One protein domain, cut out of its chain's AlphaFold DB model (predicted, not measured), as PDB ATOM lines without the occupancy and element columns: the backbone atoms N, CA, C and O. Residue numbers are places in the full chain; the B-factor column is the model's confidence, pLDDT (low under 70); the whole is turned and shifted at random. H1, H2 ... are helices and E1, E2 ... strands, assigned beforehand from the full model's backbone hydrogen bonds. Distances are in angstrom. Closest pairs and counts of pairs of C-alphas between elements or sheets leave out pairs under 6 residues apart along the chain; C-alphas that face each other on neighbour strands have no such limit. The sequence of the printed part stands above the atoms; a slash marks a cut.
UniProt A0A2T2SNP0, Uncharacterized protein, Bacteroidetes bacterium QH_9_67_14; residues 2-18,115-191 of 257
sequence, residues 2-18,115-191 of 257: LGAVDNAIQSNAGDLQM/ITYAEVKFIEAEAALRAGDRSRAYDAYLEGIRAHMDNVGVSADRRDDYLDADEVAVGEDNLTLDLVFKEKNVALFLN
ATOM      1  N   LEU A   2      49.918  -0.991  13.144       83.25
ATOM      2  CA  LEU A   2      50.988  -0.155  12.568       83.25
ATOM      3  C   LEU A   2      52.424  -0.614  12.902       83.25
ATOM      4  O   LEU A   2      53.224  -0.784  11.997       83.25
ATOM      5  N   GLY A   3      52.727  -0.967  14.158       82.25
ATOM      6  CA  GLY A   3      54.062  -1.488  14.513       82.25
ATOM      7  C   GLY A   3      54.439  -2.846  13.890       82.25
ATOM      8  O   GLY A   3      55.603  -3.233  13.918       82.25
ATOM      9  N   ALA A   4      53.472  -3.596  13.343       85.00
ATOM     10  CA  ALA A   4      53.762  -4.819  12.591       85.00
ATOM     11  C   ALA A   4      54.195  -4.500  11.151       85.00
ATOM     12  O   ALA A   4      55.079  -5.173  10.631       85.00
ATOM     13  N   VAL A   5      53.623  -3.450  10.547       86.50
ATOM     14  CA  VAL A   5      53.988  -2.972   9.203       86.50
ATOM     15  C   VAL A   5      55.440  -2.499   9.164       86.50
ATOM     16  O   VAL A   5      56.157  -2.806   8.219       86.50
ATOM     17  N   ASP A   6      55.917  -1.861  10.235       88.00
ATOM     18  CA  ASP A   6      57.312  -1.406  10.346       88.00
ATOM     19  C   ASP A   6      58.338  -2.555  10.223       88.00
ATOM     20  O   ASP A   6      59.510  -2.316   9.952       88.00
ATOM     21  N   ASN A   7      57.905  -3.807  10.419       90.88
ATOM     22  CA  ASN A   7      58.730  -5.012  10.301       90.88
ATOM     23  C   ASN A   7      58.307  -5.920   9.127       90.88
ATOM     24  O   ASN A   7      58.784  -7.051   9.031       90.88
ATOM     25  N   ALA A   8      57.385  -5.462   8.274       92.38
ATOM     26  CA  ALA A   8      56.895  -6.197   7.111       92.38
ATOM     27  C   ALA A   8      57.837  -6.028   5.901       92.38
ATOM     28  O   ALA A   8      58.980  -5.590   6.044       92.38
ATOM     29  N   ILE A   9      57.369  -6.388   4.702       94.25
ATOM     30  CA  ILE A   9      58.080  -6.152   3.437       94.25
ATOM     31  C   ILE A   9      58.378  -4.647   3.297       94.25
ATOM     32  O   ILE A   9      57.505  -3.822   3.550       94.25
ATOM     33  N   GLN A  10      59.613  -4.295   2.922       94.88
ATOM     34  CA  GLN A  10      60.102  -2.901   2.898       94.88
ATOM     35  C   GLN A  10      60.328  -2.335   1.485       94.88
ATOM     36  O   GLN A  10      60.695  -1.175   1.346       94.88
ATOM     37  N   SER A  11      60.190  -3.157   0.441       96.88
ATOM     38  CA  SER A  11      60.291  -2.754  -0.970       96.88
ATOM     39  C   SER A  11      59.796  -3.888  -1.870       96.88
ATOM     40  O   SER A  11      59.751  -5.030  -1.407       96.88
ATOM     41  N   ASN A  12      59.560  -3.615  -3.158       97.00
ATOM     42  CA  ASN A  12      59.199  -4.633  -4.162       97.00
ATOM     43  C   ASN A  12      60.187  -5.817  -4.225       97.00
ATOM     44  O   ASN A  12      59.808  -6.932  -4.556       97.00
ATOM     45  N   ALA A  13      61.461  -5.628  -3.850       96.12
ATOM     46  CA  ALA A  13      62.438  -6.723  -3.810       96.12
ATOM     47  C   ALA A  13      62.125  -7.798  -2.748       96.12
ATOM     48  O   ALA A  13      62.751  -8.857  -2.744       96.12
ATOM     49  N   GLY A  14      61.213  -7.510  -1.815       96.06
ATOM     50  CA  GLY A  14      60.739  -8.448  -0.804       96.06
ATOM     51  C   GLY A  14      59.371  -9.057  -1.113       96.06
ATOM     52  O   GLY A  14      58.824  -9.707  -0.223       96.06
ATOM     53  N   ASP A  15      58.823  -8.837  -2.313       96.12
ATOM     54  CA  ASP A  15      57.563  -9.447  -2.743       96.12
ATOM     55  C   ASP A  15      57.641 -10.974  -2.632       96.12
ATOM     56  O   ASP A  15      58.611 -11.617  -3.049       96.12
ATOM     57  N   LEU A  16      56.604 -11.568  -2.044       95.69
ATOM     58  CA  LEU A  16      56.450 -13.011  -1.984       95.69
ATOM     59  C   LEU A  16      55.690 -13.461  -3.226       95.69
ATOM     60  O   LEU A  16      54.483 -13.235  -3.337       95.69
ATOM     61  N   GLN A  17      56.396 -14.127  -4.131       93.25
ATOM     62  CA  GLN A  17      55.873 -14.520  -5.431       93.25
ATOM     63  C   GLN A  17      56.346 -15.916  -5.838       93.25
ATOM     64  O   GLN A  17      57.376 -16.406  -5.370       93.25
ATOM     65  N   MET A  18      55.587 -16.541  -6.732       91.44
ATOM     66  CA  MET A  18      55.958 -17.773  -7.417       91.44
ATOM     67  C   MET A  18      56.306 -17.448  -8.869       91.44
ATOM     68  O   MET A  18      55.452 -16.934  -9.590       91.44
ATOM     69  N   ILE A 115      51.944 -12.050  -1.645       95.19
ATOM     70  CA  ILE A 115      51.927 -10.829  -0.831       95.19
ATOM     71  C   ILE A 115      52.927  -9.853  -1.441       95.19
ATOM     72  O   ILE A 115      54.094 -10.208  -1.617       95.19
ATOM     73  N   THR A 116      52.487  -8.631  -1.724       97.06
ATOM     74  CA  THR A 116      53.338  -7.592  -2.330       97.06
ATOM     75  C   THR A 116      53.602  -6.440  -1.370       97.06
ATOM     76  O   THR A 116      52.841  -6.181  -0.436       97.06
ATOM     77  N   TYR A 117      54.675  -5.696  -1.613       98.06
ATOM     78  CA  TYR A 117      54.958  -4.453  -0.911       98.06
ATOM     79  C   TYR A 117      53.845  -3.414  -1.114       98.06
ATOM     80  O   TYR A 117      53.442  -2.759  -0.152       98.06
ATOM     81  N   ALA A 118      53.288  -3.319  -2.326       98.31
ATOM     82  CA  ALA A 118      52.145  -2.453  -2.611       98.31
ATOM     83  C   ALA A 118      50.925  -2.801  -1.740       98.31
ATOM     84  O   ALA A 118      50.332  -1.921  -1.118       98.31
ATOM     85  N   GLU A 119      50.591  -4.089  -1.609       97.94
ATOM     86  CA  GLU A 119      49.523  -4.549  -0.714       97.94
ATOM     87  C   GLU A 119      49.786  -4.153   0.742       97.94
ATOM     88  O   GLU A 119      48.901  -3.611   1.408       97.94
ATOM     89  N   VAL A 120      51.009  -4.377   1.238       97.69
ATOM     90  CA  VAL A 120      51.409  -3.984   2.599       97.69
ATOM     91  C   VAL A 120      51.217  -2.481   2.809       97.69
ATOM     92  O   VAL A 120      50.746  -2.073   3.873       97.69
ATOM     93  N   LYS A 121      51.518  -1.659   1.799       98.69
ATOM     94  CA  LYS A 121      51.323  -0.209   1.851       98.69
ATOM     95  C   LYS A 121      49.860   0.208   1.843       98.69
ATOM     96  O   LYS A 121      49.490   1.086   2.618       98.69
ATOM     97  N   PHE A 122      48.991  -0.471   1.102       98.56
ATOM     98  CA  PHE A 122      47.552  -0.214   1.206       98.56
ATOM     99  C   PHE A 122      46.963  -0.673   2.549       98.56
ATOM    100  O   PHE A 122      46.109   0.015   3.111       98.56
ATOM    101  N   ILE A 123      47.455  -1.777   3.123       97.69
ATOM    102  CA  ILE A 123      47.104  -2.197   4.492       97.69
ATOM    103  C   ILE A 123      47.565  -1.143   5.510       97.69
ATOM    104  O   ILE A 123      46.839  -0.836   6.460       97.69
ATOM    105  N   GLU A 124      48.759  -0.580   5.324       98.25
ATOM    106  CA  GLU A 124      49.276   0.518   6.138       98.25
ATOM    107  C   GLU A 124      48.395   1.764   6.030       98.25
ATOM    108  O   GLU A 124      48.001   2.307   7.063       98.25
ATOM    109  N   ALA A 125      48.043   2.167   4.806       98.62
ATOM    110  CA  ALA A 125      47.189   3.315   4.532       98.62
ATOM    111  C   ALA A 125      45.824   3.173   5.214       98.62
ATOM    112  O   ALA A 125      45.406   4.057   5.963       98.62
ATOM    113  N   GLU A 126      45.163   2.024   5.043       97.69
ATOM    114  CA  GLU A 126      43.894   1.729   5.709       97.69
ATOM    115  C   GLU A 126      44.038   1.782   7.241       97.69
ATOM    116  O   GLU A 126      43.245   2.433   7.931       97.69
ATOM    117  N   ALA A 127      45.036   1.088   7.797       97.12
ATOM    118  CA  ALA A 127      45.217   0.992   9.241       97.12
ATOM    119  C   ALA A 127      45.531   2.356   9.875       97.12
ATOM    120  O   ALA A 127      45.013   2.663  10.951       97.12
ATOM    121  N   ALA A 128      46.361   3.168   9.216       98.19
ATOM    122  CA  ALA A 128      46.720   4.508   9.659       98.19
ATOM    123  C   ALA A 128      45.517   5.455   9.582       98.19
ATOM    124  O   ALA A 128      45.226   6.147  10.561       98.19
ATOM    125  N   LEU A 129      44.741   5.402   8.493       97.81
ATOM    126  CA  LEU A 129      43.554   6.239   8.324       97.81
ATOM    127  C   LEU A 129      42.505   5.933   9.399       97.81
ATOM    128  O   LEU A 129      41.972   6.843  10.033       97.81
ATOM    129  N   ARG A 130      42.273   4.646   9.691       96.06
ATOM    130  CA  ARG A 130      41.382   4.211  10.784       96.06
ATOM    131  C   ARG A 130      41.900   4.588  12.172       96.06
ATOM    132  O   ARG A 130      41.100   4.766  13.088       96.06
ATOM    133  N   ALA A 131      43.216   4.702  12.342       96.44
ATOM    134  CA  ALA A 131      43.840   5.158  13.583       96.44
ATOM    135  C   ALA A 131      43.861   6.694  13.726       96.44
ATOM    136  O   ALA A 131      44.229   7.191  14.790       96.44
ATOM    137  N   GLY A 132      43.461   7.437  12.688       97.06
ATOM    138  CA  GLY A 132      43.504   8.901  12.650       97.06
ATOM    139  C   GLY A 132      44.883   9.487  12.323       97.06
ATOM    140  O   GLY A 132      45.060  10.697  12.430       97.06
ATOM    141  N   ASP A 133      45.847   8.661  11.916       97.69
ATOM    142  CA  ASP A 133      47.178   9.091  11.475       97.69
ATOM    143  C   ASP A 133      47.155   9.383   9.967       97.69
ATOM    144  O   ASP A 133      47.542   8.555   9.140       97.69
ATOM    145  N   ARG A 134      46.596  10.545   9.602       98.06
ATOM    146  CA  ARG A 134      46.317  10.898   8.197       98.06
ATOM    147  C   ARG A 134      47.578  11.094   7.363       98.06
ATOM    148  O   ARG A 134      47.600  10.659   6.219       98.06
ATOM    149  N   SER A 135      48.617  11.681   7.955       98.38
ATOM    150  CA  SER A 135      49.908  11.881   7.290       98.38
ATOM    151  C   SER A 135      50.518  10.536   6.896       98.38
ATOM    152  O   SER A 135      50.778  10.299   5.719       98.38
ATOM    153  N   ARG A 136      50.611   9.591   7.844       98.06
ATOM    154  CA  ARG A 136      51.097   8.236   7.552       98.06
ATOM    155  C   ARG A 136      50.215   7.507   6.541       98.06
ATOM    156  O   ARG A 136      50.730   6.781   5.695       98.06
ATOM    157  N   ALA A 137      48.896   7.673   6.637       98.69
ATOM    158  CA  ALA A 137      47.966   7.040   5.712       98.69
ATOM    159  C   ALA A 137      48.175   7.507   4.269       98.69
ATOM    160  O   ALA A 137      48.190   6.684   3.357       98.69
ATOM    161  N   TYR A 138      48.355   8.812   4.079       98.81
ATOM    162  CA  TYR A 138      48.541   9.421   2.771       98.81
ATOM    163  C   TYR A 138      49.892   9.072   2.150       98.81
ATOM    164  O   TYR A 138      49.936   8.664   0.990       98.81
ATOM    165  N   ASP A 139      50.965   9.102   2.942       98.69
ATOM    166  CA  ASP A 139      52.285   8.656   2.490       98.69
ATOM    167  C   ASP A 139      52.254   7.184   2.048       98.69
ATOM    168  O   ASP A 139      52.779   6.831   0.992       98.69
ATOM    169  N   ALA A 140      51.598   6.315   2.826       98.75
ATOM    170  CA  ALA A 140      51.464   4.901   2.492       98.75
ATOM    171  C   ALA A 140      50.567   4.658   1.266       98.75
ATOM    172  O   ALA A 140      50.858   3.768   0.471       98.75
ATOM    173  N   TYR A 141      49.506   5.448   1.091       98.88
ATOM    174  CA  TYR A 141      48.624   5.389  -0.075       98.88
ATOM    175  C   TYR A 141      49.392   5.679  -1.371       98.88
ATOM    176  O   TYR A 141      49.396   4.843  -2.275       98.88
ATOM    177  N   LEU A 142      50.114   6.803  -1.433       98.88
ATOM    178  CA  LEU A 142      50.904   7.170  -2.612       98.88
ATOM    179  C   LEU A 142      52.054   6.186  -2.863       98.88
ATOM    180  O   LEU A 142      52.327   5.821  -4.006       98.88
ATOM    181  N   GLU A 143      52.713   5.720  -1.799       98.81
ATOM    182  CA  GLU A 143      53.782   4.727  -1.910       98.81
ATOM    183  C   GLU A 143      53.266   3.376  -2.421       98.81
ATOM    184  O   GLU A 143      53.948   2.734  -3.213       98.81
ATOM    185  N   GLY A 144      52.061   2.951  -2.030       98.81
ATOM    186  CA  GLY A 144      51.439   1.729  -2.549       98.81
ATOM    187  C   GLY A 144      51.185   1.795  -4.055       98.81
ATOM    188  O   GLY A 144      51.504   0.846  -4.775       98.81
ATOM    189  N   ILE A 145      50.685   2.937  -4.545       98.88
ATOM    190  CA  ILE A 145      50.482   3.186  -5.981       98.88
ATOM    191  C   ILE A 145      51.825   3.163  -6.713       98.88
ATOM    192  O   ILE A 145      51.982   2.413  -7.678       98.88
ATOM    193  N   ARG A 146      52.812   3.932  -6.228       98.88
ATOM    194  CA  ARG A 146      54.162   3.988  -6.808       98.88
ATOM    195  C   ARG A 146      54.789   2.601  -6.885       98.88
ATOM    196  O   ARG A 146      55.253   2.199  -7.947       98.88
ATOM    197  N   ALA A 147      54.769   1.866  -5.775       98.62
ATOM    198  CA  ALA A 147      55.325   0.527  -5.675       98.62
ATOM    199  C   ALA A 147      54.695  -0.428  -6.691       98.62
ATOM    200  O   ALA A 147      55.420  -1.153  -7.372       98.62
ATOM    201  N   HIS A 148      53.365  -0.417  -6.827       98.50
ATOM    202  CA  HIS A 148      52.679  -1.268  -7.798       98.50
ATOM    203  C   HIS A 148      53.033  -0.884  -9.235       98.50
ATOM    204  O   HIS A 148      53.418  -1.760 -10.005       98.50
ATOM    205  N   MET A 149      52.988   0.408  -9.572       98.69
ATOM    206  CA  MET A 149      53.346   0.920 -10.899       98.69
ATOM    207  C   MET A 149      54.785   0.571 -11.297       98.69
ATOM    208  O   MET A 149      55.014   0.127 -12.422       98.69
ATOM    209  N   ASP A 150      55.730   0.694 -10.363       98.00
ATOM    210  CA  ASP A 150      57.127   0.301 -10.565       98.00
ATOM    211  C   ASP A 150      57.270  -1.204 -10.795       98.00
ATOM    212  O   ASP A 150      58.071  -1.631 -11.626       98.00
ATOM    213  N   ASN A 151      56.495  -2.014 -10.068       94.75
ATOM    214  CA  ASN A 151      56.530  -3.467 -10.198       94.75
ATOM    215  C   ASN A 151      56.004  -3.918 -11.565       94.75
ATOM    216  O   ASN A 151      56.606  -4.776 -12.204       94.75
ATOM    217  N   VAL A 152      54.909  -3.310 -12.029       95.25
ATOM    218  CA  VAL A 152      54.249  -3.698 -13.283       95.25
ATOM    219  C   VAL A 152      54.799  -2.991 -14.525       95.25
ATOM    220  O   VAL A 152      54.292  -3.202 -15.623       95.25
ATOM    221  N   GLY A 153      55.853  -2.183 -14.377       95.62
ATOM    222  CA  GLY A 153      56.606  -1.622 -15.501       95.62
ATOM    223  C   GLY A 153      56.041  -0.332 -16.101       95.62
ATOM    224  O   GLY A 153      56.392   0.012 -17.231       95.62
ATOM    225  N   VAL A 154      55.209   0.416 -15.369       96.94
ATOM    226  CA  VAL A 154      54.826   1.775 -15.783       96.94
ATOM    227  C   VAL A 154      56.078   2.658 -15.787       96.94
ATOM    228  O   VAL A 154      56.848   2.678 -14.828       96.94
ATOM    229  N   SER A 155      56.303   3.411 -16.866       97.12
ATOM    230  CA  SER A 155      57.432   4.348 -16.942       97.12
ATOM    231  C   SER A 155      57.354   5.408 -15.840       97.12
ATOM    232  O   SER A 155      56.262   5.902 -15.566       97.12
ATOM    233  N   ALA A 156      58.503   5.839 -15.312       98.25
ATOM    234  CA  ALA A 156      58.571   6.857 -14.260       98.25
ATOM    235  C   ALA A 156      57.767   8.129 -14.589       98.25
ATOM    236  O   ALA A 156      57.000   8.566 -13.744       98.25
ATOM    237  N   ASP A 157      57.866   8.648 -15.819       98.25
ATOM    238  CA  ASP A 157      57.138   9.856 -16.238       98.25
ATOM    239  C   ASP A 157      55.612   9.670 -16.118       98.25
ATOM    240  O   ASP A 157      54.958  10.402 -15.387       98.25
ATOM    241  N   ARG A 158      55.044   8.620 -16.739       97.81
ATOM    242  CA  ARG A 158      53.597   8.316 -16.656       97.81
ATOM    243  C   ARG A 158      53.118   8.037 -15.228       97.81
ATOM    244  O   ARG A 158      51.983   8.354 -14.889       97.81
ATOM    245  N   ARG A 159      53.955   7.390 -14.414       98.56
ATOM    246  CA  ARG A 159      53.665   7.108 -13.003       98.56
ATOM    247  C   ARG A 159      53.603   8.399 -12.196       98.56
ATOM    248  O   ARG A 159      52.682   8.569 -11.407       98.56
ATOM    249  N   ASP A 160      54.588   9.273 -12.370       98.56
ATOM    250  CA  ASP A 160      54.670  10.529 -11.630       98.56
ATOM    251  C   ASP A 160      53.541  11.480 -12.064       98.56
ATOM    252  O   ASP A 160      52.878  12.037 -11.197       98.56
ATOM    253  N   ASP A 161      53.204  11.531 -13.360       98.56
ATOM    254  CA  ASP A 161      52.021  12.250 -13.862       98.56
ATOM    255  C   ASP A 161      50.715  11.753 -13.207       98.56
ATOM    256  O   ASP A 161      49.858  12.557 -12.846       98.56
ATOM    257  N   TYR A 162      50.556  10.435 -13.022       98.69
ATOM    258  CA  TYR A 162      49.388   9.865 -12.338       98.69
ATOM    259  C   TYR A 162      49.358  10.206 -10.844       98.69
ATOM    260  O   TYR A 162      48.309  10.550 -10.306       98.69
ATOM    261  N   LEU A 163      50.506  10.112 -10.165       98.75
ATOM    262  CA  LEU A 163      50.628  10.418  -8.737       98.75
ATOM    263  C   LEU A 163      50.417  11.903  -8.426       98.75
ATOM    264  O   LEU A 163      50.023  12.210  -7.303       98.75
ATOM    265  N   ASP A 164      50.677  12.789  -9.391       98.62
ATOM    266  CA  ASP A 164      50.507  14.240  -9.271       98.62
ATOM    267  C   ASP A 164      49.113  14.732  -9.721       98.62
ATOM    268  O   ASP A 164      48.796  15.907  -9.526       98.62
ATOM    269  N   ALA A 165      48.266  13.872 -10.304       98.56
ATOM    270  CA  ALA A 165      46.907  14.227 -10.721       98.56
ATOM    271  C   ALA A 165      46.015  14.569  -9.515       98.56
ATOM    272  O   ALA A 165      46.056  13.866  -8.508       98.56
ATOM    273  N   ASP A 166      45.169  15.603  -9.611       98.31
ATOM    274  CA  ASP A 166      44.351  16.102  -8.488       98.31
ATOM    275  C   ASP A 166      43.403  15.026  -7.912       98.31
ATOM    276  O   ASP A 166      43.097  15.025  -6.717       98.31
ATOM    277  N   GLU A 167      42.962  14.085  -8.749       98.19
ATOM    278  CA  GLU A 167      42.081  12.969  -8.393       98.19
ATOM    279  C   GLU A 167      42.789  11.882  -7.563       98.19
ATOM    280  O   GLU A 167      42.134  11.120  -6.849       98.19
ATOM    281  N   VAL A 168      44.126  11.831  -7.615       98.50
ATOM    282  CA  VAL A 168      44.986  10.887  -6.878       98.50
ATOM    283  C   VAL A 168      45.696  11.610  -5.728       98.50
ATOM    284  O   VAL A 168      45.647  11.186  -4.571       98.50
ATOM    285  N   ALA A 169      46.295  12.767  -6.007       98.25
ATOM    286  CA  ALA A 169      46.991  13.648  -5.076       98.25
ATOM    287  C   ALA A 169      46.034  14.458  -4.178       98.25
ATOM    288  O   ALA A 169      46.232  15.645  -3.927       98.25
ATOM    289  N   VAL A 170      45.010  13.806  -3.622       98.38
ATOM    290  CA  VAL A 170      43.903  14.467  -2.911       98.38
ATOM    291  C   VAL A 170      44.325  15.225  -1.639       98.38
ATOM    292  O   VAL A 170      43.575  16.060  -1.128       98.38
ATOM    293  N   GLY A 171      45.522  14.954  -1.113       98.38
ATOM    294  CA  GLY A 171      46.029  15.472   0.156       98.38
ATOM    295  C   GLY A 171      45.526  14.690   1.376       98.38
ATOM    296  O   GLY A 171      44.441  14.106   1.375       98.38
ATOM    297  N   GLU A 172      46.307  14.708   2.462       98.06
ATOM    298  CA  GLU A 172      46.057  13.901   3.673       98.06
ATOM    299  C   GLU A 172      44.666  14.113   4.303       98.06
ATOM    300  O   GLU A 172      44.053  13.181   4.836       98.06
ATOM    301  N   ASP A 173      44.135  15.334   4.204       98.12
ATOM    302  CA  ASP A 173      42.836  15.705   4.764       98.12
ATOM    303  C   ASP A 173      41.647  15.189   3.943       98.12
ATOM    304  O   ASP A 173      40.553  15.025   4.498       98.12
ATOM    305  N   ASN A 174      41.854  14.886   2.659       98.31
ATOM    306  CA  ASN A 174      40.806  14.412   1.756       98.31
ATOM    307  C   ASN A 174      40.916  12.916   1.440       98.31
ATOM    308  O   ASN A 174      40.003  12.372   0.825       98.31
ATOM    309  N   LEU A 175      41.978  12.232   1.883       98.69
ATOM    310  CA  LEU A 175      42.092  10.785   1.715       98.69
ATOM    311  C   LEU A 175      40.914  10.060   2.386       98.69
ATOM    312  O   LEU A 175      40.625  10.264   3.573       98.69
ATOM    313  N   THR A 176      40.273   9.177   1.624       98.38
ATOM    314  CA  THR A 176      39.164   8.321   2.062       98.38
ATOM    315  C   THR A 176      39.552   6.845   1.991       98.38
ATOM    316  O   THR A 176      40.496   6.463   1.300       98.38
ATOM    317  N   LEU A 177      38.805   5.990   2.700       97.94
ATOM    318  CA  LEU A 177      38.959   4.539   2.555       97.94
ATOM    319  C   LEU A 177      38.593   4.071   1.143       97.94
ATOM    320  O   LEU A 177      39.253   3.172   0.640       97.94
ATOM    321  N   ASP A 178      37.603   4.697   0.507       98.00
ATOM    322  CA  ASP A 178      37.159   4.355  -0.850       98.00
ATOM    323  C   ASP A 178      38.315   4.494  -1.858       98.00
ATOM    324  O   ASP A 178      38.549   3.590  -2.654       98.00
ATOM    325  N   LEU A 179      39.122   5.561  -1.755       98.50
ATOM    326  CA  LEU A 179      40.316   5.742  -2.593       98.50
ATOM    327  C   LEU A 179      41.388   4.677  -2.319       98.50
ATOM    328  O   LEU A 179      41.976   4.138  -3.255       98.50
ATOM    329  N   VAL A 180      41.621   4.325  -1.049       98.69
ATOM    330  CA  VAL A 180      42.574   3.257  -0.691       98.69
ATOM    331  C   VAL A 180      42.115   1.906  -1.249       98.69
ATOM    332  O   VAL A 180      42.922   1.179  -1.824       98.69
ATOM    333  N   PHE A 181      40.829   1.566  -1.116       98.38
ATOM    334  CA  PHE A 181      40.276   0.311  -1.630       98.38
ATOM    335  C   PHE A 181      40.218   0.271  -3.157       98.38
ATOM    336  O   PHE A 181      40.435  -0.803  -3.716       98.38
ATOM    337  N   LYS A 182      39.987   1.404  -3.829       98.06
ATOM    338  CA  LYS A 182      40.109   1.521  -5.288       98.06
ATOM    339  C   LYS A 182      41.517   1.162  -5.749       98.06
ATOM    340  O   LYS A 182      41.687   0.277  -6.582       98.06
ATOM    341  N   GLU A 183      42.537   1.800  -5.179       98.69
ATOM    342  CA  GLU A 183      43.925   1.557  -5.590       98.69
ATOM    343  C   GLU A 183      44.386   0.138  -5.266       98.69
ATOM    344  O   GLU A 183      45.065  -0.510  -6.067       98.69
ATOM    345  N   LYS A 184      43.947  -0.385  -4.116       98.50
ATOM    346  CA  LYS A 184      44.192  -1.772  -3.731       98.50
ATOM    347  C   LYS A 184      43.487  -2.757  -4.673       98.50
ATOM    348  O   LYS A 184      44.083  -3.778  -5.007       98.50
ATOM    349  N   ASN A 185      42.273  -2.457  -5.145       98.06
ATOM    350  CA  ASN A 185      41.571  -3.298  -6.117       98.06
ATOM    351  C   ASN A 185      42.337  -3.391  -7.442       98.06
ATOM    352  O   ASN A 185      42.597  -4.495  -7.918       98.06
ATOM    353  N   VAL A 186      42.772  -2.249  -7.984       98.19
ATOM    354  CA  VAL A 186      43.600  -2.200  -9.199       98.19
ATOM    355  C   VAL A 186      44.895  -2.996  -9.014       98.19
ATOM    356  O   VAL A 186      45.289  -3.761  -9.894       98.19
ATOM    357  N   ALA A 187      45.547  -2.872  -7.855       97.94
ATOM    358  CA  ALA A 187      46.787  -3.590  -7.581       97.94
ATOM    359  C   ALA A 187      46.608  -5.115  -7.450       97.94
ATOM    360  O   ALA A 187      47.539  -5.870  -7.737       97.94
ATOM    361  N   LEU A 188      45.428  -5.571  -7.016       97.12
ATOM    362  CA  LEU A 188      45.162  -6.956  -6.619       97.12
ATOM    363  C   LEU A 188      44.097  -7.661  -7.469       97.12
ATOM    364  O   LEU A 188      43.635  -8.723  -7.065       97.12
ATOM    365  N   PHE A 189      43.699  -7.136  -8.631       95.69
ATOM    366  CA  PHE A 189      42.543  -7.655  -9.388       95.69
ATOM    367  C   PHE A 189      42.632  -9.144  -9.792       95.69
ATOM    368  O   PHE A 189      41.601  -9.783  -9.999       95.69
ATOM    369  N   LEU A 190      43.842  -9.716  -9.870       94.69
ATOM    370  CA  LEU A 190      44.090 -11.153 -10.106       94.69
ATOM    371  C   LEU A 190      44.479 -11.938  -8.843       94.69
ATOM    372  O   LEU A 190      44.727 -13.143  -8.906       94.69
ATOM    373  N   ASN A 191      44.549 -11.281  -7.689       95.06
ATOM    374  CA  ASN A 191      44.829 -11.906  -6.405       95.06
ATOM    375  C   ASN A 191      43.500 -12.212  -5.678       95.06
ATOM    376  O   ASN A 191      42.595 -11.372  -5.661       95.06
TER     377      ASN A 191
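This is residues 2 to 18 and 115 to 191 of the 257 residues of an uncharacterized protein of Bacteroidetes bacterium QH_9_67_14 (UniProt A0A2T2SNP0). Three nearly aligned helices, H2, H3 and H5, form a bundle whose centres make a triangle, with H5 packed over one side of the H2 and H3 hairpin. The short H4 folds back beside the later part of H3, and little H1 packs on H2. The printed part has 94 residues, mostly helix, in the order H1, E1, H2, H3, H4, H5. It is compact, with a radius of gyration of the C-alphas of 12.6 A and spans of 36 by 32 by 20 A.

H3, the longest helix, is residues 134 to 151, 25.5 A long, beginning at C-alpha 134 (46.317, 10.898, 8.197). H2 is residues 117 to 131, 20.6 A. H5 is residues 177 to 188, 16.0 A, ending at C-alpha 188 (45.162, -6.956, -6.619). H4 is residues 156 to 163, 10.3 A. H1 is residues 2 to 5, 5.3 A, and strand E1 is residues 16 to 18, 7.2 A.

H3 and H2 touch as a hairpin, at a shallow tilt of 14 degrees, opposite ways; their closest C-alphas, of Ala 137 and Ala 125, are 4.0 A apart. H5 touches H2, closest at C-alphas Lys 184 and Phe 122, 6.2 A. Residues 141 to 148 of H3 touch H5, the same way at 19 degrees, a shallow tilt; the closest C-alphas, of His 148 and Ala 187, are 6.3 A apart. Residues 142 to 150 of H3 touch H4, a hairpin at a shallow tilt of 34.6 degrees, only just short of steep; the closest C-alphas, of Met 149 and Arg 159, are 6.5 A apart. H1 touches H2, closest at C-alphas Val 5 and Glu 124, 6.6 A. E1 pairs with no named strand and is apart from H3. In H2, H3, H4 and H5 every O i to N i+4 pair is within hydrogen-bond range; H1 is too short for such a pair.

The farthest C-alphas, of Met 18 and Asp 173, are 38.0 A apart. Residues 19 to 114 are not printed; C-alphas 18 and 115 across the cut are 10.4 A apart. The link H4 to H5, residues 164 to 176, is long. Mean pLDDT of the printed part is 96.8, and no printed residue is under 70.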